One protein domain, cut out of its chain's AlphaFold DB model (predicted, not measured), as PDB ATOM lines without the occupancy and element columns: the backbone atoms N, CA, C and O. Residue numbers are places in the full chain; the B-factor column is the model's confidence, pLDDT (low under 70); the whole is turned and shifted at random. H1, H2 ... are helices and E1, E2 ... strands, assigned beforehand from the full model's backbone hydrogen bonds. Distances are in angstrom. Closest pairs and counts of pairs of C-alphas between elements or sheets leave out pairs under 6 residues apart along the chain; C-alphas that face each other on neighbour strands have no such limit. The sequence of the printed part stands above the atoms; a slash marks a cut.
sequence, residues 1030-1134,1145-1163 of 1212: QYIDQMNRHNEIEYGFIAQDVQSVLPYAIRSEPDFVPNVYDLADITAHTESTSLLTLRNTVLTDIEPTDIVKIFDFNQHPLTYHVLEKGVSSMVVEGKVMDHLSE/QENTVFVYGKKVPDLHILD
ATOM      1  N   GLN A1030     -53.070 -28.538 -29.230       87.88
ATOM      2  CA  GLN A1030     -51.662 -28.207 -29.020       87.88
ATOM      3  C   GLN A1030     -50.831 -29.409 -29.462       87.88
ATOM      4  O   GLN A1030     -51.259 -30.553 -29.288       87.88
ATOM      5  N   TYR A1031     -49.657 -29.174 -30.046       83.19
ATOM      6  CA  TYR A1031     -48.762 -30.280 -30.366       83.19
ATOM      7  C   TYR A1031     -48.171 -30.874 -29.089       83.19
ATOM      8  O   TYR A1031     -47.812 -30.150 -28.164       83.19
ATOM      9  N   ILE A1032     -48.016 -32.200 -29.079       85.00
ATOM     10  CA  ILE A1032     -47.252 -32.897 -28.037       85.00
ATOM     11  C   ILE A1032     -45.788 -32.432 -28.081       85.00
ATOM     12  O   ILE A1032     -45.183 -32.186 -27.043       85.00
ATOM     13  N   ASP A1033     -45.241 -32.222 -29.285       81.62
ATOM     14  CA  ASP A1033     -43.894 -31.684 -29.479       81.62
ATOM     15  C   ASP A1033     -43.838 -30.156 -29.312       81.62
ATOM     16  O   ASP A1033     -43.730 -29.398 -30.280       81.62
ATOM     17  N   GLN A1034     -43.927 -29.706 -28.061       77.50
ATOM     18  CA  GLN A1034     -43.947 -28.283 -27.715       77.50
ATOM     19  C   GLN A1034     -42.603 -27.582 -27.959       77.50
ATOM     20  O   GLN A1034     -42.592 -26.380 -28.228       77.50
ATOM     21  N   MET A1035     -41.480 -28.312 -27.906       67.94
ATOM     22  CA  MET A1035     -40.153 -27.739 -28.174       67.94
ATOM     23  C   MET A1035     -40.002 -27.296 -29.630       67.94
ATOM     24  O   MET A1035     -39.500 -26.204 -29.884       67.94
ATOM     25  N   ASN A1036     -40.462 -28.113 -30.583       67.12
ATOM     26  CA  ASN A1036     -40.311 -27.806 -32.008       67.12
ATOM     27  C   ASN A1036     -41.505 -27.054 -32.607       67.12
ATOM     28  O   ASN A1036     -41.358 -26.430 -33.658       67.12
ATOM     29  N   ARG A1037     -42.697 -27.134 -31.996       65.19
ATOM     30  CA  ARG A1037     -43.934 -26.595 -32.591       65.19
ATOM     31  C   ARG A1037     -44.620 -25.476 -31.819       65.19
ATOM     32  O   ARG A1037     -45.731 -25.116 -32.187       65.19
ATOM     33  N   HIS A1038     -43.909 -24.840 -30.889       63.44
ATOM     34  CA  HIS A1038     -44.407 -23.744 -30.051       63.44
ATOM     35  C   HIS A1038     -45.563 -24.198 -29.139       63.44
ATOM     36  O   HIS A1038     -46.377 -25.055 -29.477       63.44
ATOM     37  N   ASN A1039     -45.639 -23.632 -27.938       79.12
ATOM     38  CA  ASN A1039     -46.646 -24.012 -26.945       79.12
ATOM     39  C   ASN A1039     -47.923 -23.159 -27.080       79.12
ATOM     40  O   ASN A1039     -48.355 -22.506 -26.130       79.12
ATOM     41  N   GLU A1040     -48.487 -23.104 -28.287       80.25
ATOM     42  CA  GLU A1040     -49.671 -22.299 -28.603       80.25
ATOM     43  C   GLU A1040     -50.849 -23.177 -29.043       80.25
ATOM     44  O   GLU A1040     -50.676 -24.287 -29.547       80.25
ATOM     45  N   ILE A1041     -52.074 -22.685 -28.822       86.06
ATOM     46  CA  ILE A1041     -53.295 -23.348 -29.294       86.06
ATOM     47  C   ILE A1041     -53.441 -23.084 -30.794       86.06
ATOM     48  O   ILE A1041     -53.610 -21.936 -31.207       86.06
ATOM     49  N   GLU A1042     -53.449 -24.145 -31.598       84.25
ATOM     50  CA  GLU A1042     -53.696 -24.078 -33.038       84.25
ATOM     51  C   GLU A1042     -55.121 -24.508 -33.396       84.25
ATOM     52  O   GLU A1042     -55.701 -25.404 -32.782       84.25
ATOM     53  N   TYR A1043     -55.672 -23.888 -34.442       87.38
ATOM     54  CA  TYR A1043     -56.923 -24.299 -35.077       87.38
ATOM     55  C   TYR A1043     -56.607 -25.181 -36.285       87.38
ATOM     56  O   TYR A1043     -55.836 -24.791 -37.169       87.38
ATOM     57  N   GLY A1044     -57.233 -26.350 -36.370       87.94
ATOM     58  CA  GLY A1044     -57.010 -27.255 -37.488       87.94
ATOM     59  C   GLY A1044     -58.002 -28.406 -37.550       87.94
ATOM     60  O   GLY A1044     -59.153 -28.286 -37.134       87.94
ATOM     61  N   PHE A1045     -57.546 -29.517 -38.122       90.12
ATOM     62  CA  PHE A1045     -58.346 -30.715 -38.358       90.12
ATOM     63  C   PHE A1045     -57.549 -31.952 -37.957       90.12
ATOM     64  O   PHE A1045     -56.328 -31.982 -38.129       90.12
ATOM     65  N   ILE A1046     -58.246 -32.979 -37.480       90.19
ATOM     66  CA  ILE A1046     -57.661 -34.297 -37.229       90.19
ATOM     67  C   ILE A1046     -57.630 -35.058 -38.559       90.19
ATOM     68  O   ILE A1046     -58.650 -35.181 -39.237       90.19
ATOM     69  N   ALA A1047     -56.455 -35.549 -38.955       86.06
ATOM     70  CA  ALA A1047     -56.259 -36.200 -40.251       86.06
ATOM     71  C   ALA A1047     -57.153 -37.443 -40.424       86.06
ATOM     72  O   ALA A1047     -57.706 -37.653 -41.500       86.06
ATOM     73  N   GLN A1048     -57.346 -38.225 -39.362       88.88
ATOM     74  CA  GLN A1048     -58.176 -39.432 -39.342       88.88
ATOM     75  C   GLN A1048     -59.673 -39.116 -39.508       88.88
ATOM     76  O   GLN A1048     -60.364 -39.807 -40.255       88.88
ATOM     77  N   ASP A1049     -60.163 -38.035 -38.895       89.38
ATOM     78  CA  ASP A1049     -61.555 -37.596 -39.059       89.38
ATOM     79  C   ASP A1049     -61.806 -37.153 -40.504       89.38
ATOM     80  O   ASP A1049     -62.782 -37.561 -41.135       89.38
ATOM     81  N   VAL A1050     -60.868 -36.383 -41.072       88.50
ATOM     82  CA  VAL A1050     -60.932 -35.960 -42.475       88.50
ATOM     83  C   VAL A1050     -60.831 -37.157 -43.421       88.50
ATOM     84  O   VAL A1050     -61.519 -37.163 -44.433       88.50
ATOM     85  N   GLN A1051     -60.051 -38.193 -43.100       87.38
ATOM     86  CA  GLN A1051     -59.917 -39.394 -43.933       87.38
ATOM     87  C   GLN A1051     -61.257 -40.094 -44.193       87.38
ATOM     88  O   GLN A1051     -61.464 -40.626 -45.284       87.38
ATOM     89  N   SER A1052     -62.169 -40.073 -43.214       87.25
ATOM     90  CA  SER A1052     -63.492 -40.697 -43.338       87.25
ATOM     91  C   SER A1052     -64.398 -40.005 -44.366       87.25
ATOM     92  O   SER A1052     -65.263 -40.653 -44.953       87.25
ATOM     93  N   VAL A1053     -64.166 -38.711 -44.624       89.00
ATOM     94  CA  VAL A1053     -64.993 -37.874 -45.509       89.00
ATOM     95  C   VAL A1053     -64.270 -37.544 -46.824       89.00
ATOM     96  O   VAL A1053     -64.852 -37.615 -47.904       89.00
ATOM     97  N   LEU A1054     -62.985 -37.193 -46.747       86.50
ATOM     98  CA  LEU A1054     -62.103 -36.801 -47.848       86.50
ATOM     99  C   LEU A1054     -60.825 -37.663 -47.847       86.50
ATOM    100  O   LEU A1054     -59.735 -37.162 -47.561       86.50
ATOM    101  N   PRO A1055     -60.913 -38.955 -48.212       84.50
ATOM    102  CA  PRO A1055     -59.779 -39.878 -48.127       84.50
ATOM    103  C   PRO A1055     -58.592 -39.458 -49.003       84.50
ATOM    104  O   PRO A1055     -57.446 -39.688 -48.636       84.50
ATOM    105  N   TYR A1056     -58.844 -38.794 -50.136       79.81
ATOM    106  CA  TYR A1056     -57.788 -38.314 -51.035       79.81
ATOM    107  C   TYR A1056     -57.014 -37.104 -50.489       79.81
ATOM    108  O   TYR A1056     -55.954 -36.782 -51.020       79.81
ATOM    109  N   ALA A1057     -57.535 -36.419 -49.464       82.50
ATOM    110  CA  ALA A1057     -56.844 -35.313 -48.804       82.50
ATOM    111  C   ALA A1057     -55.783 -35.807 -47.809       82.50
ATOM    112  O   ALA A1057     -55.036 -34.995 -47.264       82.50
ATOM    113  N   ILE A1058     -55.722 -37.118 -47.554       81.75
ATOM    114  CA  ILE A1058     -54.817 -37.722 -46.584       81.75
ATOM    115  C   ILE A1058     -53.796 -38.599 -47.291       81.75
ATOM    116  O   ILE A1058     -54.119 -39.426 -48.142       81.75
ATOM    117  N   ARG A1059     -52.541 -38.435 -46.890       81.12
ATOM    118  CA  ARG A1059     -51.428 -39.286 -47.293       81.12
ATOM    119  C   ARG A1059     -50.810 -39.905 -46.053       81.12
ATOM    120  O   ARG A1059     -50.687 -39.219 -45.050       81.12
ATOM    121  N   SER A1060     -50.376 -41.155 -46.132       79.06
ATOM    122  CA  SER A1060     -49.690 -41.811 -45.018       79.06
ATOM    123  C   SER A1060     -48.239 -42.101 -45.385       79.06
ATOM    124  O   SER A1060     -47.964 -42.554 -46.499       79.06
ATOM    125  N   GLU A1061     -47.316 -41.832 -44.467       76.81
ATOM    126  CA  GLU A1061     -45.893 -42.154 -44.615       76.81
ATOM    127  C   GLU A1061     -45.320 -42.753 -43.317       76.81
ATOM    128  O   GLU A1061     -45.799 -42.423 -42.230       76.81
ATOM    129  N   PRO A1062     -44.287 -43.614 -43.396       75.44
ATOM    130  CA  PRO A1062     -43.629 -44.128 -42.200       75.44
ATOM    131  C   PRO A1062     -42.730 -43.077 -41.531       75.44
ATOM    132  O   PRO A1062     -41.660 -42.764 -42.057       75.44
ATOM    133  N   ASP A1063     -43.100 -42.599 -40.343       81.81
ATOM    134  CA  ASP A1063     -42.314 -41.620 -39.572       81.81
ATOM    135  C   ASP A1063     -42.524 -41.771 -38.049       81.81
ATOM    136  O   ASP A1063     -43.317 -42.598 -37.594       81.81
ATOM    137  N   PHE A1064     -41.768 -41.026 -37.244       83.25
ATOM    138  CA  PHE A1064     -41.796 -41.090 -35.782       83.25
ATOM    139  C   PHE A1064     -42.892 -40.213 -35.174       83.25
ATOM    140  O   PHE A1064     -43.008 -39.033 -35.502       83.25
ATOM    141  N   VAL A1065     -43.643 -40.768 -34.222       87.94
ATOM    142  CA  VAL A1065     -44.645 -40.033 -33.434       87.94
ATOM    143  C   VAL A1065     -44.138 -39.753 -32.019       87.94
ATOM    144  O   VAL A1065     -43.481 -40.616 -31.436       87.94
ATOM    145  N   PRO A1066     -44.465 -38.592 -31.424       88.50
ATOM    146  CA  PRO A1066     -44.103 -38.262 -30.048       88.50
ATOM    147  C   PRO A1066     -45.025 -38.964 -29.028       88.50
ATOM    148  O   PRO A1066     -45.654 -38.310 -28.205       88.50
ATOM    149  N   ASN A1067     -45.181 -40.291 -29.105       87.56
ATOM    150  CA  ASN A1067     -46.091 -41.038 -28.224       87.56
ATOM    151  C   ASN A1067     -45.500 -41.353 -26.837       87.56
ATOM    152  O   ASN A1067     -46.245 -41.748 -25.946       87.56
ATOM    153  N   VAL A1068     -44.182 -41.199 -26.658       88.06
ATOM    154  CA  VAL A1068     -43.507 -41.379 -25.361       88.06
ATOM    155  C   VAL A1068     -43.164 -40.032 -24.739       88.06
ATOM    156  O   VAL A1068     -43.497 -39.817 -23.577       88.06
ATOM    157  N   TYR A1069     -42.523 -39.158 -25.528       87.62
ATOM    158  CA  TYR A1069     -42.160 -37.767 -25.228       87.62
ATOM    159  C   TYR A1069     -41.739 -37.526 -23.765       87.62
ATOM    160  O   TYR A1069     -42.298 -36.676 -23.075       87.62
ATOM    161  N   ASP A1070     -40.767 -38.301 -23.274       87.12
ATOM    162  CA  ASP A1070     -40.364 -38.302 -21.862       87.12
ATOM    163  C   ASP A1070     -38.854 -38.524 -21.693       87.12
ATOM    164  O   ASP A1070     -38.163 -39.044 -22.574       87.12
ATOM    165  N   LEU A1071     -38.332 -38.115 -20.539       84.94
ATOM    166  CA  LEU A1071     -36.947 -38.363 -20.153       84.94
ATOM    167  C   LEU A1071     -36.798 -39.796 -19.629       84.94
ATOM    168  O   LEU A1071     -37.612 -40.265 -18.832       84.94
ATOM    169  N   ALA A1072     -35.722 -40.464 -20.039       85.69
ATOM    170  CA  ALA A1072     -35.356 -41.794 -19.577       85.69
ATOM    171  C   ALA A1072     -33.972 -41.797 -18.924       85.69
ATOM    172  O   ALA A1072     -33.021 -41.243 -19.474       85.69
ATOM    173  N   ASP A1073     -33.853 -42.470 -17.783       86.06
ATOM    174  CA  ASP A1073     -32.584 -42.755 -17.117       86.06
ATOM    175  C   ASP A1073     -32.022 -44.102 -17.614       86.06
ATOM    176  O   ASP A1073     -32.728 -45.117 -17.634       86.06
ATOM    177  N   ILE A1074     -30.746 -44.136 -18.008       83.75
ATOM    178  CA  ILE A1074     -30.031 -45.367 -18.367       83.75
ATOM    179  C   ILE A1074     -29.583 -46.055 -17.071       83.75
ATOM    180  O   ILE A1074     -28.601 -45.651 -16.440       83.75
ATOM    181  N   THR A1075     -30.310 -47.097 -16.665       80.25
ATOM    182  CA  THR A1075     -30.102 -47.799 -15.385       80.25
ATOM    183  C   THR A1075     -29.164 -49.001 -15.495       80.25
ATOM    184  O   THR A1075     -28.527 -49.372 -14.511       80.25
ATOM    185  N   ALA A1076     -29.025 -49.587 -16.688       78.81
ATOM    186  CA  ALA A1076     -28.039 -50.624 -16.988       78.81
ATOM    187  C   ALA A1076     -27.634 -50.573 -18.468       78.81
ATOM    188  O   ALA A1076     -28.443 -50.214 -19.320       78.81
ATOM    189  N   HIS A1077     -26.395 -50.942 -18.792       79.00
ATOM    190  CA  HIS A1077     -25.917 -51.027 -20.173       79.00
ATOM    191  C   HIS A1077     -24.867 -52.134 -20.330       79.00
ATOM    192  O   HIS A1077     -24.135 -52.460 -19.396       79.00
ATOM    193  N   THR A1078     -24.803 -52.711 -21.524       79.38
ATOM    194  CA  THR A1078     -23.772 -53.647 -21.987       79.38
ATOM    195  C   THR A1078     -23.215 -53.155 -23.328       79.38
ATOM    196  O   THR A1078     -23.659 -52.131 -23.845       79.38
ATOM    197  N   GLU A1079     -22.259 -53.874 -23.922       73.44
ATOM    198  CA  GLU A1079     -21.744 -53.537 -25.262       73.44
ATOM    199  C   GLU A1079     -22.802 -53.682 -26.376       73.44
ATOM    200  O   GLU A1079     -22.630 -53.135 -27.461       73.44
ATOM    201  N   SER A1080     -23.904 -54.399 -26.126       77.75
ATOM    202  CA  SER A1080     -24.930 -54.703 -27.133       77.75
ATOM    203  C   SER A1080     -26.344 -54.254 -26.767       77.75
ATOM    204  O   SER A1080     -27.221 -54.323 -27.622       77.75
ATOM    205  N   THR A1081     -26.606 -53.826 -25.528       86.19
ATOM    206  CA  THR A1081     -27.950 -53.429 -25.071       86.19
ATOM    207  C   THR A1081     -27.912 -52.333 -24.008       86.19
ATOM    208  O   THR A1081     -26.975 -52.266 -23.214       86.19
ATOM    209  N   SER A1082     -28.961 -51.509 -23.937       84.69
ATOM    210  CA  SER A1082     -29.143 -50.488 -22.893       84.69
ATOM    211  C   SER A1082     -30.553 -50.551 -22.298       84.69
ATOM    212  O   SER A1082     -31.531 -50.639 -23.036       84.69
ATOM    213  N   LEU A1083     -30.667 -50.499 -20.968       86.88
ATOM    214  CA  LEU A1083     -31.929 -50.438 -20.227       86.88
ATOM    215  C   LEU A1083     -32.281 -48.982 -19.919       86.88
ATOM    216  O   LEU A1083     -31.576 -48.305 -19.168       86.88
ATOM    217  N   LEU A1084     -33.396 -48.530 -20.480       86.31
ATOM    218  CA  LEU A1084     -33.938 -47.186 -20.333       86.31
ATOM    219  C   LEU A1084     -35.148 -47.229 -19.406       86.31
ATOM    220  O   LEU A1084     -36.073 -47.998 -19.651       86.31
ATOM    221  N   THR A1085     -35.157 -46.407 -18.358       87.44
ATOM    222  CA  THR A1085     -36.280 -46.279 -17.415       87.44
ATOM    223  C   THR A1085     -36.901 -44.894 -17.556       87.44
ATOM    224  O   THR A1085     -36.246 -43.899 -17.262       87.44
ATOM    225  N   LEU A1086     -38.142 -44.826 -18.038       86.50
ATOM    226  CA  LEU A1086     -38.903 -43.590 -18.230       86.50
ATOM    227  C   LEU A1086     -39.368 -43.027 -16.887       86.50
ATOM    228  O   LEU A1086     -39.683 -43.781 -15.965       86.50
ATOM    229  N   ARG A1087     -39.420 -41.698 -16.781       83.25
ATOM    230  CA  ARG A1087     -39.715 -41.013 -15.515       83.25
ATOM    231  C   ARG A1087     -41.203 -40.869 -15.234       83.25
ATOM    232  O   ARG A1087     -41.616 -40.998 -14.085       83.25
ATOM    233  N   ASN A1088     -41.992 -40.589 -16.265       80.00
ATOM    234  CA  ASN A1088     -43.397 -40.213 -16.148       80.00
ATOM    235  C   ASN A1088     -44.313 -41.082 -17.019       80.00
ATOM    236  O   ASN A1088     -45.487 -41.249 -16.688       80.00
ATOM    237  N   THR A1089     -43.795 -41.642 -18.115       80.19
ATOM    238  CA  THR A1089     -44.606 -42.371 -19.095       80.19
ATOM    239  C   THR A1089     -44.639 -43.878 -18.821       80.19
ATOM    240  O   THR A1089     -43.614 -44.536 -18.631       80.19
ATOM    241  N   VAL A1090     -45.846 -44.453 -18.841       80.69
ATOM    242  CA  VAL A1090     -46.059 -45.907 -18.885       80.69
ATOM    243  C   VAL A1090     -46.058 -46.345 -20.343       80.69
ATOM    244  O   VAL A1090     -46.764 -45.774 -21.173       80.69
ATOM    245  N   LEU A1091     -45.273 -47.370 -20.666       78.62
ATOM    246  CA  LEU A1091     -45.190 -47.915 -22.013       78.62
ATOM    247  C   LEU A1091     -46.443 -48.739 -22.310       78.62
ATOM    248  O   LEU A1091     -46.491 -49.934 -22.027       78.62
ATOM    249  N   THR A1092     -47.464 -48.123 -22.897       76.94
ATOM    250  CA  THR A1092     -48.638 -48.855 -23.398       76.94
ATOM    251  C   THR A1092     -48.447 -49.266 -24.853       76.94
ATOM    252  O   THR A1092     -48.644 -50.434 -25.179       76.94
ATOM    253  N   ASP A1093     -47.921 -48.362 -25.685       77.81
ATOM    254  CA  ASP A1093     -48.053 -48.446 -27.147       77.81
ATOM    255  C   ASP A1093     -46.748 -48.776 -27.891       77.81
ATOM    256  O   ASP A1093     -46.656 -48.542 -29.093       77.81
ATOM    257  N   ILE A1094     -45.720 -49.284 -27.210       84.88
ATOM    258  CA  ILE A1094     -44.480 -49.786 -27.836       84.88
ATOM    259  C   ILE A1094     -44.468 -51.306 -27.754       84.88
ATOM    260  O   ILE A1094     -44.842 -51.835 -26.718       84.88
ATOM    261  N   GLU A1095     -44.016 -52.012 -28.782       85.88
ATOM    262  CA  GLU A1095     -43.829 -53.464 -28.749       85.88
ATOM    263  C   GLU A1095     -42.366 -53.856 -29.022       85.88
ATOM    264  O   GLU A1095     -41.627 -53.099 -29.660       85.88
ATOM    265  N   PRO A1096     -41.905 -55.030 -28.547       83.69
ATOM    266  CA  PRO A1096     -40.618 -55.580 -28.961       83.69
ATOM    267  C   PRO A1096     -40.559 -55.649 -30.492       83.69
ATOM    268  O   PRO A1096     -41.514 -56.120 -31.105       83.69
ATOM    269  N   THR A1097     -39.449 -55.210 -31.092       84.00
ATOM    270  CA  THR A1097     -39.184 -54.972 -32.534       84.00
ATOM    271  C   THR A1097     -39.495 -53.568 -33.066       84.00
ATOM    272  O   THR A1097     -38.997 -53.224 -34.144       84.00
ATOM    273  N   ASP A1098     -40.208 -52.720 -32.314       88.69
ATOM    274  CA  ASP A1098     -40.437 -51.326 -32.711       88.69
ATOM    275  C   ASP A1098     -39.123 -50.527 -32.759       88.69
ATOM    276  O   ASP A1098     -38.177 -50.775 -32.007       88.69
ATOM    277  N   ILE A1099     -39.072 -49.526 -33.642       87.56
ATOM    278  CA  ILE A1099     -37.950 -48.583 -33.734       87.56
ATOM    279  C   ILE A1099     -38.325 -47.318 -32.972       87.56
ATOM    280  O   ILE A1099     -39.324 -46.677 -33.303       87.56
ATOM    281  N   VAL A1100     -37.509 -46.925 -31.996       88.75
ATOM    282  CA  VAL A1100     -37.704 -45.706 -31.200       88.75
ATOM    283  C   VAL A1100     -36.673 -44.640 -31.547       88.75
ATOM    284  O   VAL A1100     -35.504 -44.944 -31.789       88.75
ATOM    285  N   LYS A1101     -37.115 -43.379 -31.570       87.44
ATOM    286  CA  LYS A1101     -36.262 -42.198 -31.732       87.44
ATOM    287  C   LYS A1101     -35.919 -41.627 -30.363       87.44
ATOM    288  O   LYS A1101     -36.810 -41.329 -29.566       87.44
ATOM    289  N   ILE A1102     -34.628 -41.468 -30.114       86.19
ATOM    290  CA  ILE A1102     -34.052 -40.972 -28.866       86.19
ATOM    291  C   ILE A1102     -33.147 -39.796 -29.206       86.19
ATOM    292  O   ILE A1102     -32.405 -39.852 -30.177       86.19
ATOM    293  N   PHE A1103     -33.205 -38.732 -28.421       80.75
ATOM    294  CA  PHE A1103     -32.311 -37.592 -28.538       80.75
ATOM    295  C   PHE A1103     -31.245 -37.646 -27.447       80.75
ATOM    296  O   PHE A1103     -31.554 -37.885 -26.273       80.75
ATOM    297  N   ASP A1104     -29.996 -37.423 -27.850       74.38
ATOM    298  CA  ASP A1104     -28.900 -37.175 -26.915       74.38
ATOM    299  C   ASP A1104     -28.961 -35.742 -26.340       74.38
ATOM    300  O   ASP A1104     -29.813 -34.927 -26.713       74.38
ATOM    301  N   PHE A1105     -28.033 -35.411 -25.440       67.81
ATOM    302  CA  PHE A1105     -27.926 -34.071 -24.846       67.81
ATOM    303  C   PHE A1105     -27.661 -32.952 -25.868       67.81
ATOM    304  O   PHE A1105     -27.971 -31.791 -25.604       67.81
ATOM    305  N   ASN A1106     -27.115 -33.277 -27.041       65.31
ATOM    306  CA  ASN A1106     -26.884 -32.327 -28.126       65.31
ATOM    307  C   ASN A1106     -28.079 -32.232 -29.093       65.31
ATOM    308  O   ASN A1106     -27.956 -31.588 -30.135       65.31
ATOM    309  N   GLN A1107     -29.228 -32.836 -28.757       67.69
ATOM    310  CA  GLN A1107     -30.424 -32.923 -29.604       67.69
ATOM    311  C   GLN A1107     -30.188 -33.685 -30.918       67.69
ATOM    312  O   GLN A1107     -30.914 -33.498 -31.898       67.69
ATOM    313  N   HIS A1108     -29.194 -34.572 -30.957       74.12
ATOM    314  CA  HIS A1108     -28.965 -35.439 -32.100       74.12
ATOM    315  C   HIS A1108     -29.946 -36.624 -32.068       74.12
ATOM    316  O   HIS A1108     -30.002 -37.344 -31.065       74.12
ATOM    317  N   PRO A1109     -30.741 -36.845 -33.133       77.06
ATOM    318  CA  PRO A1109     -31.668 -37.964 -33.197       77.06
ATOM    319  C   PRO A1109     -30.935 -39.280 -33.471       77.06
ATOM    320  O   PRO A1109     -30.334 -39.471 -34.526       77.06
ATOM    321  N   LEU A1110     -31.069 -40.220 -32.547       80.56
ATOM    322  CA  LEU A1110     -30.610 -41.600 -32.632       80.56
ATOM    323  C   LEU A1110     -31.822 -42.529 -32.753       80.56
ATOM    324  O   LEU A1110     -32.886 -42.260 -32.193       80.56
ATOM    325  N   THR A1111     -31.676 -43.631 -33.482       85.94
ATOM    326  CA  THR A1111     -32.750 -44.615 -33.677       85.94
ATOM    327  C   THR A1111     -32.297 -45.988 -33.221       85.94
ATOM    328  O   THR A1111     -31.267 -46.466 -33.692       85.94
ATOM    329  N   TYR A1112     -33.086 -46.633 -32.365       86.56
ATOM    330  CA  TYR A1112     -32.763 -47.941 -31.802       86.56
ATOM    331  C   TYR A1112     -33.942 -48.906 -31.895       86.56
ATOM    332  O   TYR A1112     -35.100 -48.487 -31.821       86.56
ATOM    333  N   HIS A1113     -33.646 -50.198 -32.031       87.25
ATOM    334  CA  HIS A1113     -34.647 -51.258 -31.944       87.25
ATOM    335  C   HIS A1113     -34.941 -51.595 -30.482       87.25
ATOM    336  O   HIS A1113     -34.025 -51.749 -29.674       87.25
ATOM    337  N   VAL A1114     -36.222 -51.732 -30.145       88.94
ATOM    338  CA  VAL A1114     -36.665 -52.211 -28.833       88.94
ATOM    339  C   VAL A1114     -36.587 -53.733 -28.816       88.94
ATOM    340  O   VAL A1114     -37.199 -54.403 -29.644       88.94
ATOM    341  N   LEU A1115     -35.840 -54.287 -27.866       87.50
ATOM    342  CA  LEU A1115     -35.669 -55.729 -27.681       87.50
ATOM    343  C   LEU A1115     -36.665 -56.285 -26.665       87.50
ATOM    344  O   LEU A1115     -37.245 -57.344 -26.881       87.50
ATOM    345  N   GLU A1116     -36.887 -55.553 -25.573       84.69
ATOM    346  CA  GLU A1116     -37.809 -55.939 -24.503       84.69
ATOM    347  C   GLU A1116     -38.532 -54.717 -23.932       84.69
ATOM    348  O   GLU A1116     -38.004 -53.601 -23.923       84.69
ATOM    349  N   LYS A1117     -39.738 -54.944 -23.405       84.31
ATOM    350  CA  LYS A1117     -40.593 -53.929 -22.782       84.31
ATOM    351  C   LYS A1117     -40.999 -54.358 -21.373       84.31
ATOM    352  O   LYS A1117     -41.487 -55.464 -21.167       84.31
ATOM    353  N   GLY A1118     -40.844 -53.440 -20.427       80.81
ATOM    354  CA  GLY A1118     -41.449 -53.449 -19.097       80.81
ATOM    355  C   GLY A1118     -42.520 -52.359 -18.964       80.81
ATOM    356  O   GLY A1118     -42.923 -51.743 -19.946       80.81
ATOM    357  N   VAL A1119     -42.985 -52.101 -17.738       78.62
ATOM    358  CA  VAL A1119     -44.093 -51.153 -17.477       78.62
ATOM    359  C   VAL A1119     -43.686 -49.697 -17.751       78.62
ATOM    360  O   VAL A1119     -44.395 -48.974 -18.441       78.62
ATOM    361  N   SER A1120     -42.518 -49.287 -17.255       85.25
ATOM    362  CA  SER A1120     -41.928 -47.953 -17.479       85.25
ATOM    363  C   SER A1120     -40.464 -48.061 -17.897       85.25
ATOM    364  O   SER A1120     -39.684 -47.132 -17.729       85.25
ATOM    365  N   SER A1121     -40.059 -49.221 -18.408       85.00
ATOM    366  CA  SER A1121     -38.684 -49.485 -18.816       85.00
ATOM    367  C   SER A1121     -38.646 -50.230 -20.139       85.00
ATOM    368  O   SER A1121     -39.506 -51.068 -20.392       85.00
ATOM    369  N   MET A1122     -37.641 -49.979 -20.968       87.19
ATOM    370  CA  MET A1122     -37.416 -50.708 -22.216       87.19
ATOM    371  C   MET A1122     -35.940 -51.039 -22.393       87.19
ATOM    372  O   MET A1122     -35.073 -50.263 -21.993       87.19
ATOM    373  N   VAL A1123     -35.659 -52.188 -23.002       87.88
ATOM    374  CA  VAL A1123     -34.308 -52.576 -23.411       87.88
ATOM    375  C   VAL A1123     -34.169 -52.276 -24.894       87.88
ATOM    376  O   VAL A1123     -34.964 -52.767 -25.694       87.88
ATOM    377  N   VAL A1124     -33.165 -51.484 -25.259       88.44
ATOM    378  CA  VAL A1124     -32.853 -51.152 -26.653       88.44
ATOM    379  C   VAL A1124     -31.546 -51.800 -27.100       88.44
ATOM    380  O   VAL A1124     -30.643 -52.018 -26.289       88.44
ATOM    381  N   GLU A1125     -31.460 -52.125 -28.386       85.00
ATOM    382  CA  GLU A1125     -30.258 -52.657 -29.029       85.00
ATOM    383  C   GLU A1125     -29.183 -51.570 -29.146       85.00
ATOM    384  O   GLU A1125     -29.465 -50.471 -29.605       85.00
ATOM    385  N   GLY A1126     -27.947 -51.875 -28.757       79.69
ATOM    386  CA  GLY A1126     -26.810 -50.959 -28.810       79.69
ATOM    387  C   GLY A1126     -26.495 -50.248 -27.491       79.69
ATOM    388  O   GLY A1126     -27.224 -50.317 -26.494       79.69
ATOM    389  N   LYS A1127     -25.348 -49.566 -27.487       76.00
ATOM    390  CA  LYS A1127     -24.802 -48.858 -26.329       76.00
ATOM    391  C   LYS A1127     -25.132 -47.371 -26.422       76.00
ATOM    392  O   LYS A1127     -24.378 -46.580 -26.974       76.00
ATOM    393  N   VAL A1128     -26.273 -46.989 -25.849       74.88
ATOM    394  CA  VAL A1128     -26.765 -45.597 -25.852       74.88
ATOM    395  C   VAL A1128     -25.775 -44.657 -25.146       74.88
ATOM    396  O   VAL A1128     -25.654 -43.490 -25.514       74.88
ATOM    397  N   MET A1129     -25.021 -45.188 -24.177       70.00
ATOM    398  CA  MET A1129     -24.033 -44.462 -23.378       70.00
ATOM    399  C   MET A1129     -22.908 -43.820 -24.205       70.00
ATOM    400  O   MET A1129     -22.429 -42.752 -23.842       70.00
ATOM    401  N   ASP A1130     -22.503 -44.434 -25.322       67.88
ATOM    402  CA  ASP A1130     -21.370 -43.955 -26.132       67.88
ATOM    403  C   ASP A1130     -21.666 -42.612 -26.826       67.88
ATOM    404  O   ASP A1130     -20.752 -41.903 -27.247       67.88
ATOM    405  N   HIS A1131     -22.944 -42.240 -26.921       62.91
ATOM    406  CA  HIS A1131     -23.395 -40.992 -27.534       62.91
ATOM    407  C   HIS A1131     -23.584 -39.847 -26.523       62.91
ATOM    408  O   HIS A1131     -23.878 -38.718 -26.917       62.91
ATOM    409  N   LEU A1132     -23.363 -40.093 -25.227       63.47
ATOM    410  CA  LEU A1132     -23.375 -39.064 -24.187       63.47
ATOM    411  C   LEU A1132     -21.982 -38.419 -24.103       63.47
ATOM    412  O   LEU A1132     -21.116 -38.854 -23.350       63.47
ATOM    413  N   SER A1133     -21.731 -37.407 -24.934       53.41
ATOM    414  CA  SER A1133     -20.477 -36.636 -24.892       53.41
ATOM    415  C   SER A1133     -20.495 -35.565 -23.787       53.41
ATOM    416  O   SER A1133     -21.560 -35.121 -23.369       53.41
ATOM    417  N   GLU A1134     -19.301 -35.205 -23.292       55.88
ATOM    418  CA  GLU A1134     -19.030 -34.403 -22.083       55.88
ATOM    419  C   GLU A1134     -19.973 -33.210 -21.811       55.88
ATOM    420  O   GLU A1134     -20.332 -32.428 -22.693       55.88
ATOM    421  N   GLN A1145     -29.125 -35.772 -14.343       57.84
ATOM    422  CA  GLN A1145     -28.104 -36.801 -14.079       57.84
ATOM    423  C   GLN A1145     -27.346 -37.205 -15.357       57.84
ATOM    424  O   GLN A1145     -27.893 -37.133 -16.451       57.84
ATOM    425  N   GLU A1146     -26.098 -37.670 -15.212       58.72
ATOM    426  CA  GLU A1146     -25.157 -37.982 -16.312       58.72
ATOM    427  C   GLU A1146     -25.643 -39.073 -17.292       58.72
ATOM    428  O   GLU A1146     -25.108 -39.194 -18.388       58.72
ATOM    429  N   ASN A1147     -26.701 -39.813 -16.943       74.06
ATOM    430  CA  ASN A1147     -27.207 -40.971 -17.683       74.06
ATOM    431  C   ASN A1147     -28.619 -40.762 -18.263       74.06
ATOM    432  O   ASN A1147     -29.377 -41.723 -18.388       74.06
ATOM    433  N   THR A1148     -29.026 -39.529 -18.568       75.88
ATOM    434  CA  THR A1148     -30.380 -39.258 -19.085       75.88
ATOM    435  C   THR A1148     -30.417 -39.070 -20.590       75.88
ATOM    436  O   THR A1148     -29.593 -38.351 -21.143       75.88
ATOM    437  N   VAL A1149     -31.442 -39.611 -21.239       82.81
ATOM    438  CA  VAL A1149     -31.761 -39.360 -22.651       82.81
ATOM    439  C   VAL A1149     -33.217 -38.939 -22.807       82.81
ATOM    440  O   VAL A1149     -34.047 -39.237 -21.950       82.81
ATOM    441  N   PHE A1150     -33.548 -38.254 -23.903       85.94
ATOM    442  CA  PHE A1150     -34.931 -37.883 -24.201       85.94
ATOM    443  C   PHE A1150     -35.528 -38.836 -25.237       85.94
ATOM    444  O   PHE A1150     -35.069 -38.903 -26.375       85.94
ATOM    445  N   VAL A1151     -36.554 -39.595 -24.856       87.88
ATOM    446  CA  VAL A1151     -37.218 -40.557 -25.739       87.88
ATOM    447  C   VAL A1151     -38.401 -39.871 -26.412       87.88
ATOM    448  O   VAL A1151     -39.381 -39.518 -25.762       87.88
ATOM    449  N   TYR A1152     -38.324 -39.704 -27.732       86.38
ATOM    450  CA  TYR A1152     -39.378 -39.062 -28.517       86.38
ATOM    451  C   TYR A1152     -40.581 -39.995 -28.688       86.38
ATOM    452  O   TYR A1152     -41.697 -39.665 -28.292       86.38
ATOM    453  N   GLY A1153     -40.344 -41.192 -29.228       88.69
ATOM    454  CA  GLY A1153     -41.382 -42.194 -29.453       88.69
ATOM    455  C   GLY A1153     -41.068 -43.140 -30.609       88.69
ATOM    456  O   GLY A1153     -39.930 -43.188 -31.087       88.69
ATOM    457  N   LYS A1154     -42.062 -43.927 -31.030       90.44
ATOM    458  CA  LYS A1154     -41.885 -44.997 -32.024       90.44
ATOM    459  C   LYS A1154     -42.099 -44.541 -33.465       90.44
ATOM    460  O   LYS A1154     -42.837 -43.593 -33.729       90.44
ATOM    461  N   LYS A1155     -41.493 -45.264 -34.406       85.38
ATOM    462  CA  LYS A1155     -41.791 -45.156 -35.835       85.38
ATOM    463  C   LYS A1155     -43.094 -45.888 -36.140       85.38
ATOM    464  O   LYS A1155     -43.171 -47.098 -35.957       85.38
ATOM    465  N   VAL A1156     -44.097 -45.168 -36.625       85.06
ATOM    466  CA  VAL A1156     -45.341 -45.762 -37.130       85.06
ATOM    467  C   VAL A1156     -45.248 -45.938 -38.644       85.06
ATOM    468  O   VAL A1156     -44.606 -45.126 -39.311       85.06
ATOM    469  N   PRO A1157     -45.850 -46.993 -39.217       81.12
ATOM    470  CA  PRO A1157     -45.856 -47.197 -40.664       81.12
ATOM    471  C   PRO A1157     -46.804 -46.238 -41.406       81.12
ATOM    472  O   PRO A1157     -46.650 -46.050 -42.611       81.12
ATOM    473  N   ASP A1158     -47.774 -45.648 -40.707       82.88
ATOM    474  CA  ASP A1158     -48.922 -44.938 -41.269       82.88
ATOM    475  C   ASP A1158     -49.171 -43.571 -40.603       82.88
ATOM    476  O   ASP A1158     -50.293 -43.242 -40.213       82.88
ATOM    477  N   LEU A1159     -48.146 -42.720 -40.493       84.69
ATOM    478  CA  LEU A1159     -48.366 -41.349 -40.029       84.69
ATOM    479  C   LEU A1159     -49.203 -40.584 -41.063       84.69
ATOM    480  O   LEU A1159     -48.761 -40.373 -42.192       84.69
ATOM    481  N   HIS A1160     -50.411 -40.169 -40.677       83.19
ATOM    482  CA  HIS A1160     -51.356 -39.489 -41.561       83.19
ATOM    483  C   HIS A1160     -51.020 -37.994 -41.681       83.19
ATOM    484  O   HIS A1160     -50.968 -37.260 -40.694       83.19
ATOM    485  N   ILE A1161     -50.832 -37.540 -42.914       80.44
ATOM    486  CA  ILE A1161     -50.483 -36.179 -43.315       80.44
ATOM    487  C   ILE A1161     -51.666 -35.601 -44.095       80.44
ATOM    488  O   ILE A1161     -52.109 -36.180 -45.089       80.44
ATOM    489  N   LEU A1162     -52.171 -34.451 -43.647       82.00
ATOM    490  CA  LEU A1162     -53.335 -33.779 -44.227       82.00
ATOM    491  C   LEU A1162     -52.939 -32.696 -45.243       82.00
ATOM    492  O   LEU A1162     -52.225 -31.752 -44.900       82.00
ATOM    493  N   ASP A1163     -53.504 -32.764 -46.452       81.25
ATOM    494  CA  ASP A1163     -53.509 -31.671 -47.426       81.25
ATOM    495  C   ASP A1163     -54.667 -30.694 -47.157       81.25
ATOM    496  O   ASP A1163     -55.831 -30.923 -47.502       81.25
TER     497      ASP A1163
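AT A GLANCE: This is residues 1030 to 1134 and 1145 to 1163 of the 1212 residues of the protein "Peptidase S74 domain-containing protein" of viral metagenome (UniProt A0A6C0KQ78). The model is a small closed barrel of six strands, E3 to E8, with a two-stranded arm, E2 and the later part of E8, running away from it to a helix, H2, that packs on the arm's far part. The first residues, with H1 and E1, form a loose stretch beside this arm, and the short helix H3 sits on the outside of the barrel. The printed part has 124 residues, with three named helices and eight named strands in the order H1 E1 H2 E2 E3 E4 E5 E6 E7 H3 E8; the class is mixed, helices and strands. Round the ring run E3, E4, E7, E6, E5, E8 and back to E3, with antiparallel neighbours throughout. The whole is only just compact, close to loose, with a radius of gyration of the C-alphas of 16.2 A, and elongated, spanning 50 by 30 by 23 A.

IN THESE COORDINATES: Find C-alpha 1034 at (-43.947, -28.283, -27.715), where H1 begins; it holds residues 1034 to 1037. Next come E1, residues 1042 to 1044, and H2, residues 1047 to 1053, which is 10.3 A long from first to last C-alpha. E2, residues 1058 to 1064, covers 17.3 A. Look then for E3, residues 1070 to 1077, which begins at C-alpha 1070 (-40.364, -38.302, -21.862) and is 19.3 A long, and E4, residues 1081 to 1086, 16.2 A long. E5 is residues 1099 to 1103, E6 residues 1109 to 1117 with 21.0 A, and E7 residues 1121 to 1125. H3 is residues 1128 to 1131. E8, residues 1148 to 1162, is the longest strand at 34.5 A and ends at C-alpha 1162 (-53.335, -33.779, -44.227).

HOW THE PARTS SIT: Begin in the barrel with the hairpin of E3 and E4, where N 1073 and O 1085 are 2.8 A apart. On the other side of E4 lies E7, with N 1084 and O 1122 at 2.8 A. E5, E6 and E7 form a meander, each strand the antiparallel neighbour of the one before; see N 1102 and O 1110 at 2.8 A, and N 1123 and O 1116 at 2.9 A. With E4, the antiparallel neighbour of E7, they form a Greek key. E6 bends by 62 degrees at residue 1114. E8 closes the ring, with E5 on one side, N 1101 and O 1153 at 2.9 A, and E3 on the other side, N 1072 and O 1149 at 2.8 A. Its residues 1155 to 1162 pair with E2 instead, N 1161 and O 1059 at 2.7 A, and it bends by 83 degrees at residue 1157. H2 lies outside the barrel at a height over the sheet of 8.5 A, over E8 and along it, at 4 degrees on the local plane; their closest C-alphas, of Ala 1047 and Leu 1162, are 5.5 A apart. H3, also outside, has a height of 7.3 A and is over none of the strands; its closest C-alpha pair with E4 is Val 1128 and Ser 1082, 6.2 A. H1 is apart from E1 and from H2, and E1 pairs with no named strand. In H2, 2 of 3 O i to N i+4 pairs are within hydrogen-bond range; H1 and H3 are too short for such a pair.

THE WHOLE: The two C-alphas farthest apart, those of Val 1053 and Glu 1134, are 51.7 A apart. Residues 1135 to 1144 are not printed, and C-alphas 1134 and 1145 stand 12.3 A apart across this cut. Of the links printed whole, the one from E4 to E5, residues 1087 to 1098, is long and the others are tight. The mean pLDDT of the printed part is 81.2; look for values under 70 at residues 1035 to 1038, 1105 to 1107, 1130 to 1134 and 1145 to 1146.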